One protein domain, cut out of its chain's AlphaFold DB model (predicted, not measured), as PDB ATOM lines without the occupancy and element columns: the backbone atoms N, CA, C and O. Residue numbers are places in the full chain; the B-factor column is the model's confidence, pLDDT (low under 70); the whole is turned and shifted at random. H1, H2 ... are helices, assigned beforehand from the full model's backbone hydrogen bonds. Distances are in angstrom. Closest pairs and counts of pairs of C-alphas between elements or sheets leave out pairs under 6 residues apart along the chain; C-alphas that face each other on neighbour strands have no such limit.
ATOM      1  N   LEU A   2     -46.900  27.449 -69.230       58.59
ATOM      2  CA  LEU A   2     -46.209  26.521 -68.313       58.59
ATOM      3  C   LEU A   2     -45.120  27.193 -67.442       58.59
ATOM      4  O   LEU A   2     -44.922  26.810 -66.298       58.59
ATOM      5  N   SER A   3     -44.464  28.242 -67.947       56.19
ATOM      6  CA  SER A   3     -43.387  28.956 -67.241       56.19
ATOM      7  C   SER A   3     -43.832  29.709 -65.980       56.19
ATOM      8  O   SER A   3     -43.038  29.841 -65.056       56.19
ATOM      9  N   ILE A   4     -45.083  30.182 -65.914       58.25
ATOM     10  CA  ILE A   4     -45.605  30.922 -64.750       58.25
ATOM     11  C   ILE A   4     -45.958  29.959 -63.609       58.25
ATOM     12  O   ILE A   4     -45.730  30.267 -62.447       58.25
ATOM     13  N   GLN A   5     -46.474  28.765 -63.912       54.28
ATOM     14  CA  GLN A   5     -46.809  27.797 -62.862       54.28
ATOM     15  C   GLN A   5     -45.567  27.180 -62.203       54.28
ATOM     16  O   GLN A   5     -45.587  26.904 -61.005       54.28
ATOM     17  N   VAL A   6     -44.467  27.039 -62.953       59.34
ATOM     18  CA  VAL A   6     -43.197  26.491 -62.443       59.34
ATOM     19  C   VAL A   6     -42.505  27.439 -61.452       59.34
ATOM     20  O   VAL A   6     -41.758  26.970 -60.601       59.34
ATOM     21  N   THR A   7     -42.776  28.749 -61.488       70.50
ATOM     22  CA  THR A   7     -42.196  29.718 -60.537       70.50
ATOM     23  C   THR A   7     -43.056  29.954 -59.295       70.50
ATOM     24  O   THR A   7     -42.514  30.241 -58.229       70.50
ATOM     25  N   VAL A   8     -44.380  29.792 -59.389       80.69
ATOM     26  CA  VAL A   8     -45.297  30.034 -58.260       80.69
ATOM     27  C   VAL A   8     -45.106  29.007 -57.143       80.69
ATOM     28  O   VAL A   8     -45.056  29.388 -55.976       80.69
ATOM     29  N   LEU A   9     -44.962  27.719 -57.472       83.12
ATOM     30  CA  LEU A   9     -44.844  26.668 -56.456       83.12
ATOM     31  C   LEU A   9     -43.569  26.812 -55.592       83.12
ATOM     32  O   LEU A   9     -43.700  26.826 -54.365       83.12
ATOM     33  N   PRO A  10     -42.363  27.007 -56.165       84.88
ATOM     34  CA  PRO A  10     -41.168  27.328 -55.385       84.88
ATOM     35  C   PRO A  10     -41.296  28.618 -54.576       84.88
ATOM     36  O   PRO A  10     -40.875  28.656 -53.424       84.88
ATOM     37  N   ALA A  11     -41.909  29.665 -55.138       88.25
ATOM     38  CA  ALA A  11     -42.088  30.930 -54.431       88.25
ATOM     39  C   ALA A  11     -42.979  30.773 -53.189       88.25
ATOM     40  O   ALA A  11     -42.634  31.266 -52.116       88.25
ATOM     41  N   VAL A  12     -44.089  30.038 -53.305       91.81
ATOM     42  CA  VAL A  12     -44.973  29.724 -52.172       91.81
ATOM     43  C   VAL A  12     -44.250  28.847 -51.150       91.81
ATOM     44  O   VAL A  12     -44.296  29.140 -49.956       91.81
ATOM     45  N   GLY A  13     -43.539  27.809 -51.599       92.38
ATOM     46  CA  GLY A  13     -42.771  26.926 -50.718       92.38
ATOM     47  C   GLY A  13     -41.699  27.676 -49.925       92.38
ATOM     48  O   GLY A  13     -41.568  27.467 -48.718       92.38
ATOM     49  N   PHE A  14     -40.988  28.594 -50.579       92.06
ATOM     50  CA  PHE A  14     -40.016  29.473 -49.941       92.06
ATOM     51  C   PHE A  14     -40.675  30.433 -48.948       92.06
ATOM     52  O   PHE A  14     -40.202  30.564 -47.822       92.06
ATOM     53  N   ALA A  15     -41.779  31.081 -49.330       94.69
ATOM     54  CA  ALA A  15     -42.492  32.016 -48.461       94.69
ATOM     55  C   ALA A  15     -43.008  31.335 -47.185       94.69
ATOM     56  O   ALA A  15     -42.874  31.883 -46.092       94.69
ATOM     57  N   LEU A  16     -43.544  30.119 -47.307       96.06
ATOM     58  CA  LEU A  16     -43.988  29.322 -46.166       96.06
ATOM     59  C   LEU A  16     -42.813  28.873 -45.287       96.06
ATOM     60  O   LEU A  16     -42.910  28.951 -44.065       96.06
ATOM     61  N   MET A  17     -41.688  28.468 -45.884       95.00
ATOM     62  CA  MET A  17     -40.467  28.148 -45.137       95.00
ATOM     63  C   MET A  17     -39.973  29.370 -44.351       95.00
ATOM     64  O   MET A  17     -39.719  29.274 -43.151       95.00
ATOM     65  N   ALA A  18     -39.890  30.532 -45.003       95.19
ATOM     66  CA  ALA A  18     -39.500  31.785 -44.365       95.19
ATOM     67  C   ALA A  18     -40.456  32.151 -43.221       95.19
ATOM     68  O   ALA A  18     -40.001  32.515 -42.139       95.19
ATOM     69  N   LEU A  19     -41.767  31.980 -43.417       96.62
ATOM     70  CA  LEU A  19     -42.764  32.187 -42.371       96.62
ATOM     71  C   LEU A  19     -42.534  31.251 -41.175       96.62
ATOM     72  O   LEU A  19     -42.539  31.718 -40.039       96.62
ATOM     73  N   CYS A  20     -42.279  29.959 -41.404       96.38
ATOM     74  CA  CYS A  20     -41.954  29.017 -40.331       96.38
ATOM     75  C   CYS A  20     -40.727  29.467 -39.532       96.38
ATOM     76  O   CYS A  20     -40.761  29.438 -38.304       96.38
ATOM     77  N   VAL A  21     -39.664  29.917 -40.205       94.81
ATOM     78  CA  VAL A  21     -38.443  30.412 -39.547       94.81
ATOM     79  C   VAL A  21     -38.722  31.685 -38.744       94.81
ATOM     80  O   VAL A  21     -38.325  31.779 -37.583       94.81
ATOM     81  N   VAL A  22     -39.459  32.638 -39.320       95.81
ATOM     82  CA  VAL A  22     -39.839  33.891 -38.646       95.81
ATOM     83  C   VAL A  22     -40.697  33.623 -37.412       95.81
ATOM     84  O   VAL A  22     -40.498  34.275 -36.394       95.81
ATOM     85  N   LEU A  23     -41.613  32.652 -37.463       95.44
ATOM     86  CA  LEU A  23     -42.439  32.257 -36.316       95.44
ATOM     87  C   LEU A  23     -41.670  31.410 -35.289       95.44
ATOM     88  O   LEU A  23     -41.975  31.461 -34.097       95.44
ATOM     89  N   ALA A  24     -40.650  30.663 -35.715       96.00
ATOM     90  CA  ALA A  24     -39.789  29.902 -34.816       96.00
ATOM     91  C   ALA A  24     -38.865  30.804 -33.986       96.00
ATOM     92  O   ALA A  24     -38.552  30.457 -32.850       96.00
ATOM     93  N   ALA A  25     -38.464  31.968 -34.504       95.56
ATOM     94  CA  ALA A  25     -37.622  32.920 -33.781       95.56
ATOM     95  C   ALA A  25     -38.228  33.399 -32.437       95.56
ATOM     96  O   ALA A  25     -37.563  33.239 -31.410       95.56
ATOM     97  N   PRO A  26     -39.472  33.919 -32.362       97.00
ATOM     98  CA  PRO A  26     -40.085  34.286 -31.086       97.00
ATOM     99  C   PRO A  26     -40.369  33.066 -30.203       97.00
ATOM    100  O   PRO A  26     -40.275  33.178 -28.982       97.00
ATOM    101  N   ALA A  27     -40.658  31.893 -30.783       96.94
ATOM    102  CA  ALA A  27     -40.810  30.657 -30.017       96.94
ATOM    103  C   ALA A  27     -39.494  30.256 -29.328       96.94
ATOM    104  O   ALA A  27     -39.482  29.961 -28.132       96.94
ATOM    105  N   LEU A  28     -38.368  30.321 -30.047       97.19
ATOM    106  CA  LEU A  28     -37.036  30.099 -29.492       97.19
ATOM    107  C   LEU A  28     -36.713  31.134 -28.413       97.19
ATOM    108  O   LEU A  28     -36.284  30.765 -27.321       97.19
ATOM    109  N   ALA A  29     -36.960  32.416 -28.696       97.50
ATOM    110  CA  ALA A  29     -36.707  33.497 -27.753       97.50
ATOM    111  C   ALA A  29     -37.484  33.300 -26.450       97.50
ATOM    112  O   ALA A  29     -36.907  33.407 -25.370       97.50
ATOM    113  N   TYR A  30     -38.771  32.958 -26.543       97.94
ATOM    114  CA  TYR A  30     -39.606  32.666 -25.386       97.94
ATOM    115  C   TYR A  30     -39.122  31.424 -24.627       97.94
ATOM    116  O   TYR A  30     -38.991  31.471 -23.405       97.94
ATOM    117  N   ALA A  31     -38.796  30.336 -25.332       96.75
ATOM    118  CA  ALA A  31     -38.307  29.104 -24.718       96.75
ATOM    119  C   ALA A  31     -37.006  29.319 -23.929       96.75
ATOM    120  O   ALA A  31     -36.871  28.814 -22.813       96.75
ATOM    121  N   VAL A  32     -36.065  30.078 -24.496       97.00
ATOM    122  CA  VAL A  32     -34.790  30.427 -23.860       97.00
ATOM    123  C   VAL A  32     -34.994  31.423 -22.721       97.00
ATOM    124  O   VAL A  32     -34.420  31.248 -21.652       97.00
ATOM    125  N   PHE A  33     -35.837  32.440 -22.910       97.50
ATOM    126  CA  PHE A  33     -36.177  33.409 -21.868       97.50
ATOM    127  C   PHE A  33     -36.774  32.724 -20.634       97.50
ATOM    128  O   PHE A  33     -36.318  32.951 -19.513       97.50
ATOM    129  N   ALA A  34     -37.780  31.874 -20.840       95.62
ATOM    130  CA  ALA A  34     -38.450  31.160 -19.765       95.62
ATOM    131  C   ALA A  34     -37.492  30.194 -19.056       95.62
ATOM    132  O   ALA A  34     -37.498  30.119 -17.829       95.62
ATOM    133  N   ASP A  35     -36.611  29.520 -19.805       95.12
ATOM    134  CA  ASP A  35     -35.591  28.648 -19.222       95.12
ATOM    135  C   ASP A  35     -34.542  29.425 -18.422       95.12
ATOM    136  O   ASP A  35     -34.267  29.064 -17.282       95.12
ATOM    137  N   ALA A  36     -34.029  30.537 -18.951       95.06
ATOM    138  CA  ALA A  36     -33.096  31.409 -18.241       95.06
ATOM    139  C   ALA A  36     -33.709  31.976 -16.951       95.06
ATOM    140  O   ALA A  36     -33.059  31.995 -15.907       95.06
ATOM    141  N   ARG A  37     -34.978  32.400 -17.006       94.19
ATOM    142  CA  ARG A  37     -35.707  32.917 -15.844       94.19
ATOM    143  C   ARG A  37     -35.935  31.832 -14.791       94.19
ATOM    144  O   ARG A  37     -35.751  32.101 -13.609       94.19
ATOM    145  N   ALA A  38     -36.305  30.621 -15.205       93.62
ATOM    146  CA  ALA A  38     -36.499  29.490 -14.297       93.62
ATOM    147  C   ALA A  38     -35.192  29.031 -13.629       93.62
ATOM    148  O   ALA A  38     -35.224  28.500 -12.524       93.62
ATOM    149  N   LEU A  39     -34.057  29.248 -14.295       93.56
ATOM    150  CA  LEU A  39     -32.716  28.953 -13.788       93.56
ATOM    151  C   LEU A  39     -32.109  30.092 -12.947       93.56
ATOM    152  O   LEU A  39     -31.015  29.928 -12.414       93.56
ATOM    153  N   GLY A  40     -32.800  31.231 -12.810       92.19
ATOM    154  CA  GLY A  40     -32.355  32.355 -11.980       92.19
ATOM    155  C   GLY A  40     -31.303  33.266 -12.622       92.19
ATOM    156  O   GLY A  40     -30.583  33.946 -11.905       92.19
ATOM    157  N   SER A  41     -31.190  33.297 -13.954       93.00
ATOM    158  CA  SER A  41     -30.300  34.242 -14.645       93.00
ATOM    159  C   SER A  41     -30.750  35.695 -14.433       93.00
ATOM    160  O   SER A  41     -31.923  36.002 -14.646       93.00
ATOM    161  N   ASP A  42     -29.806  36.611 -14.193       93.69
ATOM    162  CA  ASP A  42     -30.063  38.060 -14.056       93.69
ATOM    163  C   ASP A  42     -30.525  38.729 -15.364       93.69
ATOM    164  O   ASP A  42     -31.229  39.740 -15.357       93.69
ATOM    165  N   HIS A  43     -30.156  38.154 -16.517       94.38
ATOM    166  CA  HIS A  43     -30.438  38.733 -17.836       94.38
ATOM    167  C   HIS A  43     -31.212  37.795 -18.784       94.38
ATOM    168  O   HIS A  43     -30.748  37.503 -19.890       94.38
ATOM    169  N   PRO A  44     -32.419  37.325 -18.417       94.88
ATOM    170  CA  PRO A  44     -33.152  36.335 -19.210       94.88
ATOM    171  C   PRO A  44     -33.568  36.868 -20.592       94.88
ATOM    172  O   PRO A  44     -33.610  36.110 -21.560       94.88
ATOM    173  N   TYR A  45     -33.829  38.175 -20.712       96.38
ATOM    174  CA  TYR A  45     -34.155  38.818 -21.991       96.38
ATOM    175  C   TYR A  45     -32.981  38.812 -22.974       96.38
ATOM    176  O   TYR A  45     -33.198  38.566 -24.161       96.38
ATOM    177  N   LEU A  46     -31.751  39.032 -22.488       96.12
ATOM    178  CA  LEU A  46     -30.551  38.978 -23.329       96.12
ATOM    179  C   LEU A  46     -30.359  37.574 -23.899       96.12
ATOM    180  O   LEU A  46     -30.097  37.433 -25.089       96.12
ATOM    181  N   TRP A  47     -30.567  36.538 -23.084       97.00
ATOM    182  CA  TRP A  47     -30.497  35.159 -23.556       97.00
ATOM    183  C   TRP A  47     -31.583  34.837 -24.574       97.00
ATOM    184  O   TRP A  47     -31.270  34.273 -25.621       97.00
ATOM    185  N   GLY A  48     -32.834  35.219 -24.304       96.25
ATOM    186  CA  GLY A  48     -33.963  34.957 -25.198       96.25
ATOM    187  C   GLY A  48     -33.789  35.608 -26.569       96.25
ATOM    188  O   GLY A  48     -33.679  34.919 -27.584       96.25
ATOM    189  N   VAL A  49     -33.720  36.940 -26.601       96.50
ATOM    190  CA  VAL A  49     -33.589  37.702 -27.855       96.50
ATOM    191  C   VAL A  49     -32.262  37.392 -28.536       96.50
ATOM    192  O   VAL A  49     -32.219  37.174 -29.745       96.50
ATOM    193  N   GLY A  50     -31.184  37.316 -27.756       96.12
ATOM    194  CA  GLY A  50     -29.854  37.034 -28.265       96.12
ATOM    195  C   GLY A  50     -29.753  35.674 -28.952       96.12
ATOM    196  O   GLY A  50     -29.190  35.589 -30.038       96.12
ATOM    197  N   SER A  51     -30.358  34.632 -28.379       95.44
ATOM    198  CA  SER A  51     -30.374  33.295 -28.986       95.44
ATOM    199  C   SER A  51     -31.174  33.237 -30.287       95.44
ATOM    200  O   SER A  51     -30.815  32.483 -31.186       95.44
ATOM    201  N   ALA A  52     -32.245  34.026 -30.397       94.25
ATOM    202  CA  ALA A  52     -33.049  34.097 -31.614       94.25
ATOM    203  C   ALA A  52     -32.389  34.928 -32.723       94.25
ATOM    204  O   ALA A  52     -32.527  34.592 -33.896       94.25
ATOM    205  N   ALA A  53     -31.669  35.992 -32.366       93.62
ATOM    206  CA  ALA A  53     -31.016  36.875 -33.328       93.62
ATOM    207  C   ALA A  53     -29.635  36.370 -33.772       93.62
ATOM    208  O   ALA A  53     -29.224  36.601 -34.908       93.62
ATOM    209  N   VAL A  54     -28.899  35.706 -32.878       93.00
ATOM    210  CA  VAL A  54     -27.489  35.350 -33.069       93.00
ATOM    211  C   VAL A  54     -27.291  33.878 -32.719       93.00
ATOM    212  O   VAL A  54     -27.149  33.514 -31.554       93.00
ATOM    213  N   ALA A  55     -27.233  33.015 -33.736       87.81
ATOM    214  CA  ALA A  55     -27.112  31.566 -33.543       87.81
ATOM    215  C   ALA A  55     -25.931  31.140 -32.635       87.81
ATOM    216  O   ALA A  55     -26.137  30.291 -31.766       87.81
ATOM    217  N   PRO A  56     -24.724  31.743 -32.722       92.75
ATOM    218  CA  PRO A  56     -23.653  31.455 -31.765       92.75
ATOM    219  C   PRO A  56     -24.025  31.734 -30.302       92.75
ATOM    220  O   PRO A  56     -23.598  31.005 -29.409       92.75
ATOM    221  N   LEU A  57     -24.852  32.748 -30.039       94.19
ATOM    222  CA  LEU A  57     -25.265  33.105 -28.682       94.19
ATOM    223  C   LEU A  57     -26.211  32.057 -28.084       94.19
ATOM    224  O   LEU A  57     -26.143  31.793 -26.885       94.19
ATOM    225  N   PHE A  58     -27.009  31.384 -28.918       94.25
ATOM    226  CA  PHE A  58     -27.784  30.218 -28.489       94.25
ATOM    227  C   PHE A  58     -26.881  29.060 -28.043       94.25
ATOM    228  O   PHE A  58     -27.143  28.425 -27.022       94.25
ATOM    229  N   VAL A  59     -25.775  28.807 -28.747       94.06
ATOM    230  CA  VAL A  59     -24.803  27.777 -28.337       94.06
ATOM    231  C   VAL A  59     -24.154  28.148 -27.005       94.06
ATOM    232  O   VAL A  59     -24.090  27.314 -26.102       94.06
ATOM    233  N   VAL A  60     -23.733  29.406 -26.842       95.38
ATOM    234  CA  VAL A  60     -23.182  29.912 -25.573       95.38
ATOM    235  C   VAL A  60     -24.189  29.738 -24.437       95.38
ATOM    236  O   VAL A  60     -23.836  29.215 -23.382       95.38
ATOM    237  N   TYR A  61     -25.453  30.093 -24.669       95.25
ATOM    238  CA  TYR A  61     -26.530  29.882 -23.709       95.25
ATOM    239  C   TYR A  61     -26.634  28.414 -23.272       95.25
ATOM    240  O   TYR A  61     -26.682  28.124 -22.076       95.25
ATOM    241  N   LEU A  62     -26.615  27.473 -24.223       93.56
ATOM    242  CA  LEU A  62     -26.698  26.039 -23.930       93.56
ATOM    243  C   LEU A  62     -25.523  25.510 -23.094       93.56
ATOM    244  O   LEU A  62     -25.697  24.538 -22.354       93.56
ATOM    245  N   LEU A  63     -24.350  26.134 -23.201       94.12
ATOM    246  CA  LEU A  63     -23.170  25.782 -22.414       94.12
ATOM    247  C   LEU A  63     -23.240  26.368 -21.000       94.12
ATOM    248  O   LEU A  63     -23.010  25.645 -20.030       94.12
ATOM    249  N   VAL A  64     -23.598  27.648 -20.875       93.56
ATOM    250  CA  VAL A  64     -23.628  28.360 -19.586       93.56
ATOM    251  C   VAL A  64     -24.801  27.909 -18.718       93.56
ATOM    252  O   VAL A  64     -24.630  27.733 -17.515       93.56
ATOM    253  N   ARG A  65     -25.969  27.612 -19.307       91.62
ATOM    254  CA  ARG A  65     -27.160  27.176 -18.551       91.62
ATOM    255  C   ARG A  65     -26.931  25.926 -17.700       91.62
ATOM    256  O   ARG A  65     -27.653  25.721 -16.736       91.62
ATOM    257  N   ARG A  66     -25.934  25.096 -18.042       86.94
ATOM    258  CA  ARG A  66     -25.554  23.896 -17.272       86.94
ATOM    259  C   ARG A  66     -24.953  24.222 -15.904       86.94
ATOM    260  O   ARG A  66     -24.890  23.342 -15.056       86.94
ATOM    261  N   GLN A  67     -24.465  25.446 -15.726       88.12
ATOM    262  CA  GLN A  67     -23.886  25.929 -14.474       88.12
ATOM    263  C   GLN A  67     -24.950  26.530 -13.551       88.12
ATOM    264  O   GLN A  67     -24.708  26.692 -12.358       88.12
ATOM    265  N   TRP A  68     -26.121  26.865 -14.095       85.75
ATOM    266  CA  TRP A  68     -27.256  27.312 -13.302       85.75
ATOM    267  C   TRP A  68     -27.985  26.097 -12.732       85.75
ATOM    268  O   TRP A  68     -27.983  25.026 -13.337       85.75
ATOM    269  N   GLY A  69     -28.521  26.247 -11.519       78.38
ATOM    270  CA  GLY A  69     -29.003  25.140 -10.694       78.38
ATOM    271  C   GLY A  69     -30.193  24.364 -11.272       78.38
ATOM    272  O   GLY A  69     -30.542  24.441 -12.445       78.38
ATOM    273  N   ALA A  70     -30.854  23.581 -10.424       79.81
ATOM    274  CA  ALA A  70     -32.034  22.836 -10.846       79.81
ATOM    275  C   ALA A  70     -33.233  23.776 -11.074       79.81
ATOM    276  O   ALA A  70     -33.504  24.659 -10.261       79.81
ATOM    277  N   ARG A  71     -33.989  23.537 -12.152       87.56
ATOM    278  CA  ARG A  71     -35.282  24.186 -12.415       87.56
ATOM    279  C   ARG A  71     -36.445  23.219 -12.204       87.56
ATOM    280  O   ARG A  71     -36.293  22.009 -12.354       87.56
ATOM    281  N   GLY A  72     -37.623  23.776 -11.929       87.25
ATOM    282  CA  GLY A  72     -38.886  23.039 -11.929       87.25
ATOM    283  C   GLY A  72     -39.348  22.609 -13.335       87.25
ATOM    284  O   GLY A  72     -38.721  22.968 -14.347       87.25
ATOM    285  N   PRO A  73     -40.460  21.853 -13.413       89.31
ATOM    286  CA  PRO A  73     -41.007  21.372 -14.678       89.31
ATOM    287  C   PRO A  73     -41.400  22.537 -15.607       89.31
ATOM    288  O   PRO A  73     -41.815  23.594 -15.130       89.31
ATOM    289  N   PRO A  74     -41.250  22.386 -16.937       91.81
ATOM    290  CA  PRO A  74     -41.654  23.409 -17.895       91.81
ATOM    291  C   PRO A  74     -43.172  23.521 -18.010       91.81
ATOM    292  O   PRO A  74     -43.881  22.513 -18.002       91.81
ATOM    293  N   SER A  75     -43.633  24.763 -18.163       93.00
ATOM    294  CA  SER A  75     -45.025  25.083 -18.481       93.00
ATOM    295  C   SER A  75     -45.422  24.582 -19.875       93.00
ATOM    296  O   SER A  75     -44.571  24.379 -20.744       93.00
ATOM    297  N   ASP A  76     -46.724  24.434 -20.129       94.31
ATOM    298  CA  ASP A  76     -47.223  24.012 -21.445       94.31
ATOM    299  C   ASP A  76     -46.805  24.975 -22.560       94.31
ATOM    300  O   ASP A  76     -46.393  24.541 -23.635       94.31
ATOM    301  N   GLY A  77     -46.815  26.284 -22.288       94.25
ATOM    302  CA  GLY A  77     -46.327  27.291 -23.229       94.25
ATOM    303  C   GLY A  77     -44.857  27.074 -23.604       94.25
ATOM    304  O   GLY A  77     -44.505  27.119 -24.783       94.25
ATOM    305  N   GLU A  78     -43.994  26.777 -22.626       94.56
ATOM    306  CA  GLU A  78     -42.581  26.457 -22.876       94.56
ATOM    307  C   GLU A  78     -42.420  25.187 -23.707       94.56
ATOM    308  O   GLU A  78     -41.602  25.149 -24.625       94.56
ATOM    309  N   ARG A  79     -43.199  24.149 -23.393       95.62
ATOM    310  CA  ARG A  79     -43.181  22.866 -24.103       95.62
ATOM    311  C   ARG A  79     -43.549  23.042 -25.576       95.62
ATOM    312  O   ARG A  79     -42.839  22.531 -26.446       95.62
ATOM    313  N   ILE A  80     -44.604  23.808 -25.866       96.69
ATOM    314  CA  ILE A  80     -45.026  24.142 -27.238       96.69
ATOM    315  C   ILE A  80     -43.925  24.924 -27.950       96.69
ATOM    316  O   ILE A  80     -43.517  24.554 -29.051       96.69
ATOM    317  N   ALA A  81     -43.410  25.974 -27.310       96.75
ATOM    318  CA  ALA A  81     -42.409  26.843 -27.909       96.75
ATOM    319  C   ALA A  81     -41.110  26.093 -28.239       96.75
ATOM    320  O   ALA A  81     -40.592  26.221 -29.346       96.75
ATOM    321  N   ARG A  82     -40.626  25.245 -27.321       96.12
ATOM    322  CA  ARG A  82     -39.464  24.369 -27.543       96.12
ATOM    323  C   ARG A  82     -39.700  23.401 -28.687       96.12
ATOM    324  O   ARG A  82     -38.833  23.260 -29.539       96.12
ATOM    325  N   THR A  83     -40.868  22.766 -28.712       97.25
ATOM    326  CA  THR A  83     -41.235  21.806 -29.757       97.25
ATOM    327  C   THR A  83     -41.230  22.464 -31.133       97.25
ATOM    328  O   THR A  83     -40.578  21.964 -32.048       97.25
ATOM    329  N   ALA A  84     -41.913  23.603 -31.273       97.00
ATOM    330  CA  ALA A  84     -42.009  24.331 -32.533       97.00
ATOM    331  C   ALA A  84     -40.641  24.856 -32.992       97.00
ATOM    332  O   ALA A  84     -40.244  24.631 -34.137       97.00
ATOM    333  N   ALA A  85     -39.895  25.502 -32.089       96.88
ATOM    334  CA  ALA A  85     -38.572  26.032 -32.396       96.88
ATOM    335  C   ALA A  85     -37.591  24.919 -32.788       96.88
ATOM    336  O   ALA A  85     -36.907  25.044 -33.801       96.88
ATOM    337  N   ALA A  86     -37.547  23.817 -32.035       96.75
ATOM    338  CA  ALA A  86     -36.652  22.700 -32.317       96.75
ATOM    339  C   ALA A  86     -36.975  22.030 -33.656       96.75
ATOM    340  O   ALA A  86     -36.060  21.788 -34.440       96.75
ATOM    341  N   ALA A  87     -38.257  21.793 -33.954       97.94
ATOM    342  CA  ALA A  87     -38.665  21.192 -35.217       97.94
ATOM    343  C   ALA A  87     -38.195  22.032 -36.412       97.94
ATOM    344  O   ALA A  87     -37.565  21.507 -37.330       97.94
ATOM    345  N   VAL A  88     -38.438  23.346 -36.380       97.62
ATOM    346  CA  VAL A  88     -38.039  24.254 -37.465       97.62
ATOM    347  C   VAL A  88     -36.521  24.398 -37.552       97.62
ATOM    348  O   VAL A  88     -35.978  24.318 -38.651       97.62
ATOM    349  N   LEU A  89     -35.818  24.556 -36.425       95.94
ATOM    350  CA  LEU A  89     -34.357  24.681 -36.405       95.94
ATOM    351  C   LEU A  89     -33.667  23.434 -36.954       95.94
ATOM    352  O   LEU A  89     -32.780  23.555 -37.793       95.94
ATOM    353  N   VAL A  90     -34.077  22.244 -36.512       97.06
ATOM    354  CA  VAL A  90     -33.517  20.980 -37.014       97.06
ATOM    355  C   VAL A  90     -33.757  20.859 -38.513       97.06
ATOM    356  O   VAL A  90     -32.833  20.531 -39.250       97.06
ATOM    357  N   SER A  91     -34.962  21.189 -38.977       97.44
ATOM    358  CA  SER A  91     -35.303  21.113 -40.401       97.44
ATOM    359  C   SER A  91     -34.488  22.088 -41.246       97.44
ATOM    360  O   SER A  91     -33.992  21.738 -42.316       97.44
ATOM    361  N   LEU A  92     -34.291  23.307 -40.739       95.31
ATOM    362  CA  LEU A  92     -33.453  24.315 -41.377       95.31
ATOM    363  C   LEU A  92     -31.992  23.862 -41.443       95.31
ATOM    364  O   LEU A  92     -31.379  23.948 -42.501       95.31
ATOM    365  N   LEU A  93     -31.445  23.335 -40.344       95.12
ATOM    366  CA  LEU A  93     -30.068  22.840 -40.301       95.12
ATOM    367  C   LEU A  93     -29.861  21.654 -41.243       95.12
ATOM    368  O   LEU A  93     -28.876  21.630 -41.976       95.12
ATOM    369  N   VAL A  94     -30.790  20.695 -41.270       96.69
ATOM    370  CA  VAL A  94     -30.740  19.554 -42.195       96.69
ATOM    371  C   VAL A  94     -30.789  20.040 -43.640       96.69
ATOM    372  O   VAL A  94     -29.953  19.632 -44.445       96.69
ATOM    373  N   SER A  95     -31.709  20.952 -43.958       95.31
ATOM    374  CA  SER A  95     -31.806  21.534 -45.296       95.31
ATOM    375  C   SER A  95     -30.499  22.222 -45.703       95.31
ATOM    376  O   SER A  95     -29.900  21.846 -46.705       95.31
ATOM    377  N   VAL A  96     -29.975  23.144 -44.895       93.38
ATOM    378  CA  VAL A  96     -28.760  23.908 -45.232       93.38
ATOM    379  C   VAL A  96     -27.502  23.030 -45.295       93.38
ATOM    380  O   VAL A  96     -26.590  23.333 -46.058       93.38
ATOM    381  N   THR A  97     -27.436  21.942 -44.522       96.25
ATOM    382  CA  THR A  97     -26.230  21.095 -44.434       96.25
ATOM    383  C   THR A  97     -26.153  20.053 -45.547       96.25
ATOM    384  O   THR A  97     -25.065  19.770 -46.043       96.25
ATOM    385  N   PHE A  98     -27.285  19.450 -45.918       94.88
ATOM    386  CA  PHE A  98     -27.302  18.284 -46.807       94.88
ATOM    387  C   PHE A  98     -27.766  18.588 -48.233       94.88
ATOM    388  O   PHE A  98     -27.683  17.707 -49.088       94.88
ATOM    389  N   THR A  99     -28.241  19.805 -48.518       94.19
ATOM    390  CA  THR A  99     -28.689  20.161 -49.868       94.19
ATOM    391  C   THR A  99     -27.627  20.868 -50.697       94.19
ATOM    392  O   THR A  99     -26.792  21.596 -50.157       94.19
ATOM    393  N   PRO A 100     -27.676  20.713 -52.033       92.50
ATOM    394  CA  PRO A 100     -27.017  21.647 -52.941       92.50
ATOM    395  C   PRO A 100     -27.418  23.105 -52.624       92.50
ATOM    396  O   PRO A 100     -28.505  23.313 -52.075       92.50
ATOM    397  N   PRO A 101     -26.611  24.127 -52.993       90.81
ATOM    398  CA  PRO A 101     -26.919  25.564 -52.826       90.81
ATOM    399  C   PRO A 101     -28.001  26.061 -53.820       90.81
ATOM    400  O   PRO A 101     -27.851  27.022 -54.567       90.81
ATOM    401  N   ASP A 102     -29.069  25.285 -53.817       91.38
ATOM    402  CA  ASP A 102     -30.351  25.224 -54.477       91.38
ATOM    403  C   ASP A 102     -31.593  25.754 -53.769       91.38
ATOM    404  O   ASP A 102     -31.967  25.150 -52.768       91.38
ATOM    405  N   VAL A 103     -32.309  26.774 -54.256       88.81
ATOM    406  CA  VAL A 103     -33.572  27.168 -53.587       88.81
ATOM    407  C   VAL A 103     -34.592  26.021 -53.600       88.81
ATOM    408  O   VAL A 103     -35.247  25.766 -52.591       88.81
ATOM    409  N   ASN A 104     -34.711  25.288 -54.711       91.62
ATOM    410  CA  ASN A 104     -35.703  24.217 -54.833       91.62
ATOM    411  C   ASN A 104     -35.328  23.012 -53.968       91.62
ATOM    412  O   ASN A 104     -36.174  22.493 -53.237       91.62
ATOM    413  N   SER A 105     -34.061  22.601 -54.010       93.50
ATOM    414  CA  SER A 105     -33.553  21.527 -53.156       93.50
ATOM    415  C   SER A 105     -33.702  21.873 -51.674       93.50
ATOM    416  O   SER A 105     -34.201  21.048 -50.909       93.50
ATOM    417  N   GLN A 106     -33.366  23.102 -51.263       93.38
ATOM    418  CA  GLN A 106     -33.519  23.541 -49.873       93.38
ATOM    419  C   GLN A 106     -34.972  23.481 -49.396       93.38
ATOM    420  O   GLN A 106     -35.231  22.979 -48.300       93.38
ATOM    421  N   ILE A 107     -35.928  23.932 -50.218       93.69
ATOM    422  CA  ILE A 107     -37.362  23.853 -49.902       93.69
ATOM    423  C   ILE A 107     -37.774  22.395 -49.683       93.69
ATOM    424  O   ILE A 107     -38.376  22.072 -48.660       93.69
ATOM    425  N   LEU A 108     -37.432  21.500 -50.614       94.06
ATOM    426  CA  LEU A 108     -37.829  20.091 -50.540       94.06
ATOM    427  C   LEU A 108     -37.288  19.403 -49.283       94.06
ATOM    428  O   LEU A 108     -38.034  18.722 -48.579       94.06
ATOM    429  N   TRP A 109     -36.011  19.611 -48.966       96.81
ATOM    430  CA  TRP A 109     -35.400  19.013 -47.781       96.81
ATOM    431  C   TRP A 109     -35.873  19.647 -46.483       96.81
ATOM    432  O   TRP A 109     -36.012  18.932 -45.492       96.81
ATOM    433  N   PHE A 110     -36.158  20.949 -46.467       97.25
ATOM    434  CA  PHE A 110     -36.751  21.598 -45.301       97.25
ATOM    435  C   PHE A 110     -38.103  20.962 -44.969       97.25
ATOM    436  O   PHE A 110     -38.303  20.503 -43.849       97.25
ATOM    437  N   TRP A 111     -39.009  20.851 -45.945       96.88
ATOM    438  CA  TRP A 111     -40.324  20.252 -45.708       96.88
ATOM    439  C   TRP A 111     -40.232  18.763 -45.374       96.88
ATOM    440  O   TRP A 111     -40.886  18.308 -44.436       96.88
ATOM    441  N   GLY A 112     -39.389  18.010 -46.087       96.81
ATOM    442  CA  GLY A 112     -39.173  16.588 -45.815       96.81
ATOM    443  C   GLY A 112     -38.621  16.335 -44.411       96.81
ATOM    444  O   GLY A 112     -39.114  15.464 -43.696       96.81
ATOM    445  N   SER A 113     -37.644  17.135 -43.977       97.44
ATOM    446  CA  SER A 113     -37.093  17.039 -42.622       97.44
ATOM    447  C   SER A 113     -38.065  17.536 -41.556       97.44
ATOM    448  O   SER A 113     -38.111  16.930 -40.491       97.44
ATOM    449  N   LEU A 114     -38.911  18.533 -41.837       97.38
ATOM    450  CA  LEU A 114     -39.923  19.029 -40.897       97.38
ATOM    451  C   LEU A 114     -40.965  17.975 -40.539       97.38
ATOM    452  O   LEU A 114     -41.325  17.850 -39.367       97.38
ATOM    453  N   VAL A 115     -41.387  17.168 -41.515       97.81
ATOM    454  CA  VAL A 115     -42.300  16.032 -41.291       97.81
ATOM    455  C   VAL A 115     -41.723  15.036 -40.277       97.81
ATOM    456  O   VAL A 115     -42.473  14.452 -39.500       97.81
ATOM    457  N   VAL A 116     -40.397  14.877 -40.235       97.69
ATOM    458  CA  VAL A 116     -39.707  13.990 -39.285       97.69
ATOM    459  C   VAL A 116     -39.364  14.714 -37.977       97.69
ATOM    460  O   VAL A 116     -39.539  14.167 -36.889       97.69
ATOM    461  N   ALA A 117     -38.902  15.960 -38.051       97.06
ATOM    462  CA  ALA A 117     -38.434  16.731 -36.907       97.06
ATOM    463  C   ALA A 117     -39.575  17.143 -35.969       97.06
ATOM    464  O   ALA A 117     -39.363  17.212 -34.759       97.06
ATOM    465  N   ALA A 118     -40.780  17.388 -36.494       96.75
ATOM    466  CA  ALA A 118     -41.951  17.744 -35.697       96.75
ATOM    467  C   ALA A 118     -42.359  16.653 -34.681       96.75
ATOM    468  O   ALA A 118     -42.387  16.958 -33.484       96.75
ATOM    469  N   PRO A 119     -42.615  15.385 -35.072       97.31
ATOM    470  CA  PRO A 119     -42.974  14.335 -34.115       97.31
ATOM    471  C   PRO A 119     -41.829  13.985 -33.153       97.31
ATOM    472  O   PRO A 119     -42.075  13.699 -31.977       97.31
ATOM    473  N   VAL A 120     -40.575  14.052 -33.615       97.25
ATOM    474  CA  VAL A 120     -39.399  13.852 -32.752       97.25
ATOM    475  C   VAL A 120     -39.324  14.950 -31.692       97.25
ATOM    476  O   VAL A 120     -39.217  14.656 -30.504       97.25
ATOM    477  N   SER A 121     -39.458  16.214 -32.096       96.06
ATOM    478  CA  SER A 121     -39.422  17.355 -31.176       96.06
ATOM    479  C   SER A 121     -40.583  17.319 -30.184       96.06
ATOM    480  O   SER A 121     -40.383  17.579 -29.000       96.06
ATOM    481  N   TYR A 122     -41.779  16.920 -30.626       95.81
ATOM    482  CA  TYR A 122     -42.930  16.723 -29.744       95.81
ATOM    483  C   TYR A 122     -42.644  15.664 -28.673       95.81
ATOM    484  O   TYR A 122     -42.894  15.874 -27.485       95.81
ATOM    485  N   SER A 123     -42.052  14.543 -29.084       95.69
ATOM    486  CA  SER A 123     -41.695  13.455 -28.172       95.69
ATOM    487  C   SER A 123     -40.631  13.873 -27.153       95.69
ATOM    488  O   SER A 123     -40.697  13.435 -26.008       95.69
ATOM    489  N   LEU A 124     -39.682  14.729 -27.549       94.12
ATOM    490  CA  LEU A 124     -38.570  15.177 -26.704       94.12
ATOM    491  C   LEU A 124     -38.909  16.333 -25.759       94.12
ATOM    492  O   LEU A 124     -38.306  16.424 -24.697       94.12
ATOM    493  N   PHE A 125     -39.799  17.245 -26.157       92.50
ATOM    494  CA  PHE A 125     -40.025  18.490 -25.414       92.50
ATOM    495  C   PHE A 125     -41.435  18.640 -24.863       92.50
ATOM    496  O   PHE A 125     -41.615  19.358 -23.881       92.50
ATOM    497  N   TYR A 126     -42.432  18.005 -25.480       87.56
ATOM    498  CA  TYR A 126     -43.817  18.130 -25.040       87.56
ATOM    499  C   TYR A 126     -44.247  16.978 -24.137       87.56
ATOM    500  O   TYR A 126     -44.918  17.214 -23.135       87.56
ATOM    501  N   ARG A 127     -43.839  15.745 -24.455       85.31
ATOM    502  CA  ARG A 127     -44.288  14.543 -23.735       85.31
ATOM    503  C   ARG A 127     -43.566  14.282 -22.400       85.31
ATOM    504  O   ARG A 127     -44.117  13.570 -21.568       85.31
TER     505      ARG A 127
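What this domain is: This is residues 2 to 127 of the 128 residues of an uncharacterized protein of Halogeometricum pallidum JCM 14848 (UniProt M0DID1). One long helix, H1, makes the spine of this model, and two helical hairpins pack on it: H2 and H3 near its last residues, and the longer H4 and H5 farther back, with H4 crossing H1 steeply. The first residues of H1, 2 to 8, stick out free of the rest. The printed part has 126 residues with five named helices, H1 to H5 in chain order, and no named strand; its class is all helix. It is only just compact, close to loose, with a radius of gyration of the C-alphas of 16.5 A, and it spans 59 by 28 by 21 A, a rod with H1 along its longest axis.

How they stand to each other: Start with H1, residues 2 to 38, the hub, which touches three other helices. With residues 25 to 37 alone it touches H2, residues 44 to 53, at a shallow tilt of 19 degrees, opposite ways, as a hairpin; look at the closest C-alphas, Ala 29 and Gly 48, 4.0 A apart. H2 forms the next hairpin with H3, residues 55 to 67, which touches it with residues 57 to 61 alone; the closest C-alphas are Ser 51 and Phe 58, 4.1 A apart. H3 and H1 are close but not clearly touching, with C-alphas 36 and 65 at 7.3 A. H4, residues 76 to 98, touches residues 20 to 34 of H1 at a steep tilt of 48 degrees, closest at the C-alphas of Ala 27 and Ala 81, 4.6 A. H5, residues 103 to 126, forms a hairpin with H4 at a shallow tilt of 34 degrees, only just short of steep; their closest C-alphas, Ala 87 and Ala 117, are 4.8 A apart. Residues 103 to 111 of H5 alone touch H1, with residues 10 to 17, closest at the C-alphas of Phe 14 and Ile 107, 6.2 A. H3 is apart from H4 and H5. Every O i to N i+4 pair is within hydrogen-bond range in H2 and H4; the counts are 28 of 33 in H1, 7 of 9 in H3 and 18 of 20 in H5.

Where its parts are: Find C-alpha 2 at (-46.209, 26.521, -68.313); from there H1 runs 55.0 A to C-alpha 38. H2 covers 14.3 A and H3 20.1 A. H4 begins at C-alpha 76, (-47.223, 24.012, -21.445), and runs 32.8 A. H5, 31.6 A long with a kink of 40 degrees near residue 117, ends at C-alpha 126, (-43.817, 18.130, -25.040).

The domain as a whole: The C-alphas farthest apart, those of Leu 2 and Gly 69, are 60.1 A apart. The printed part has no cut and no long link. Mean pLDDT of the printed part is 92.3; residues 2 to 6 are under 70.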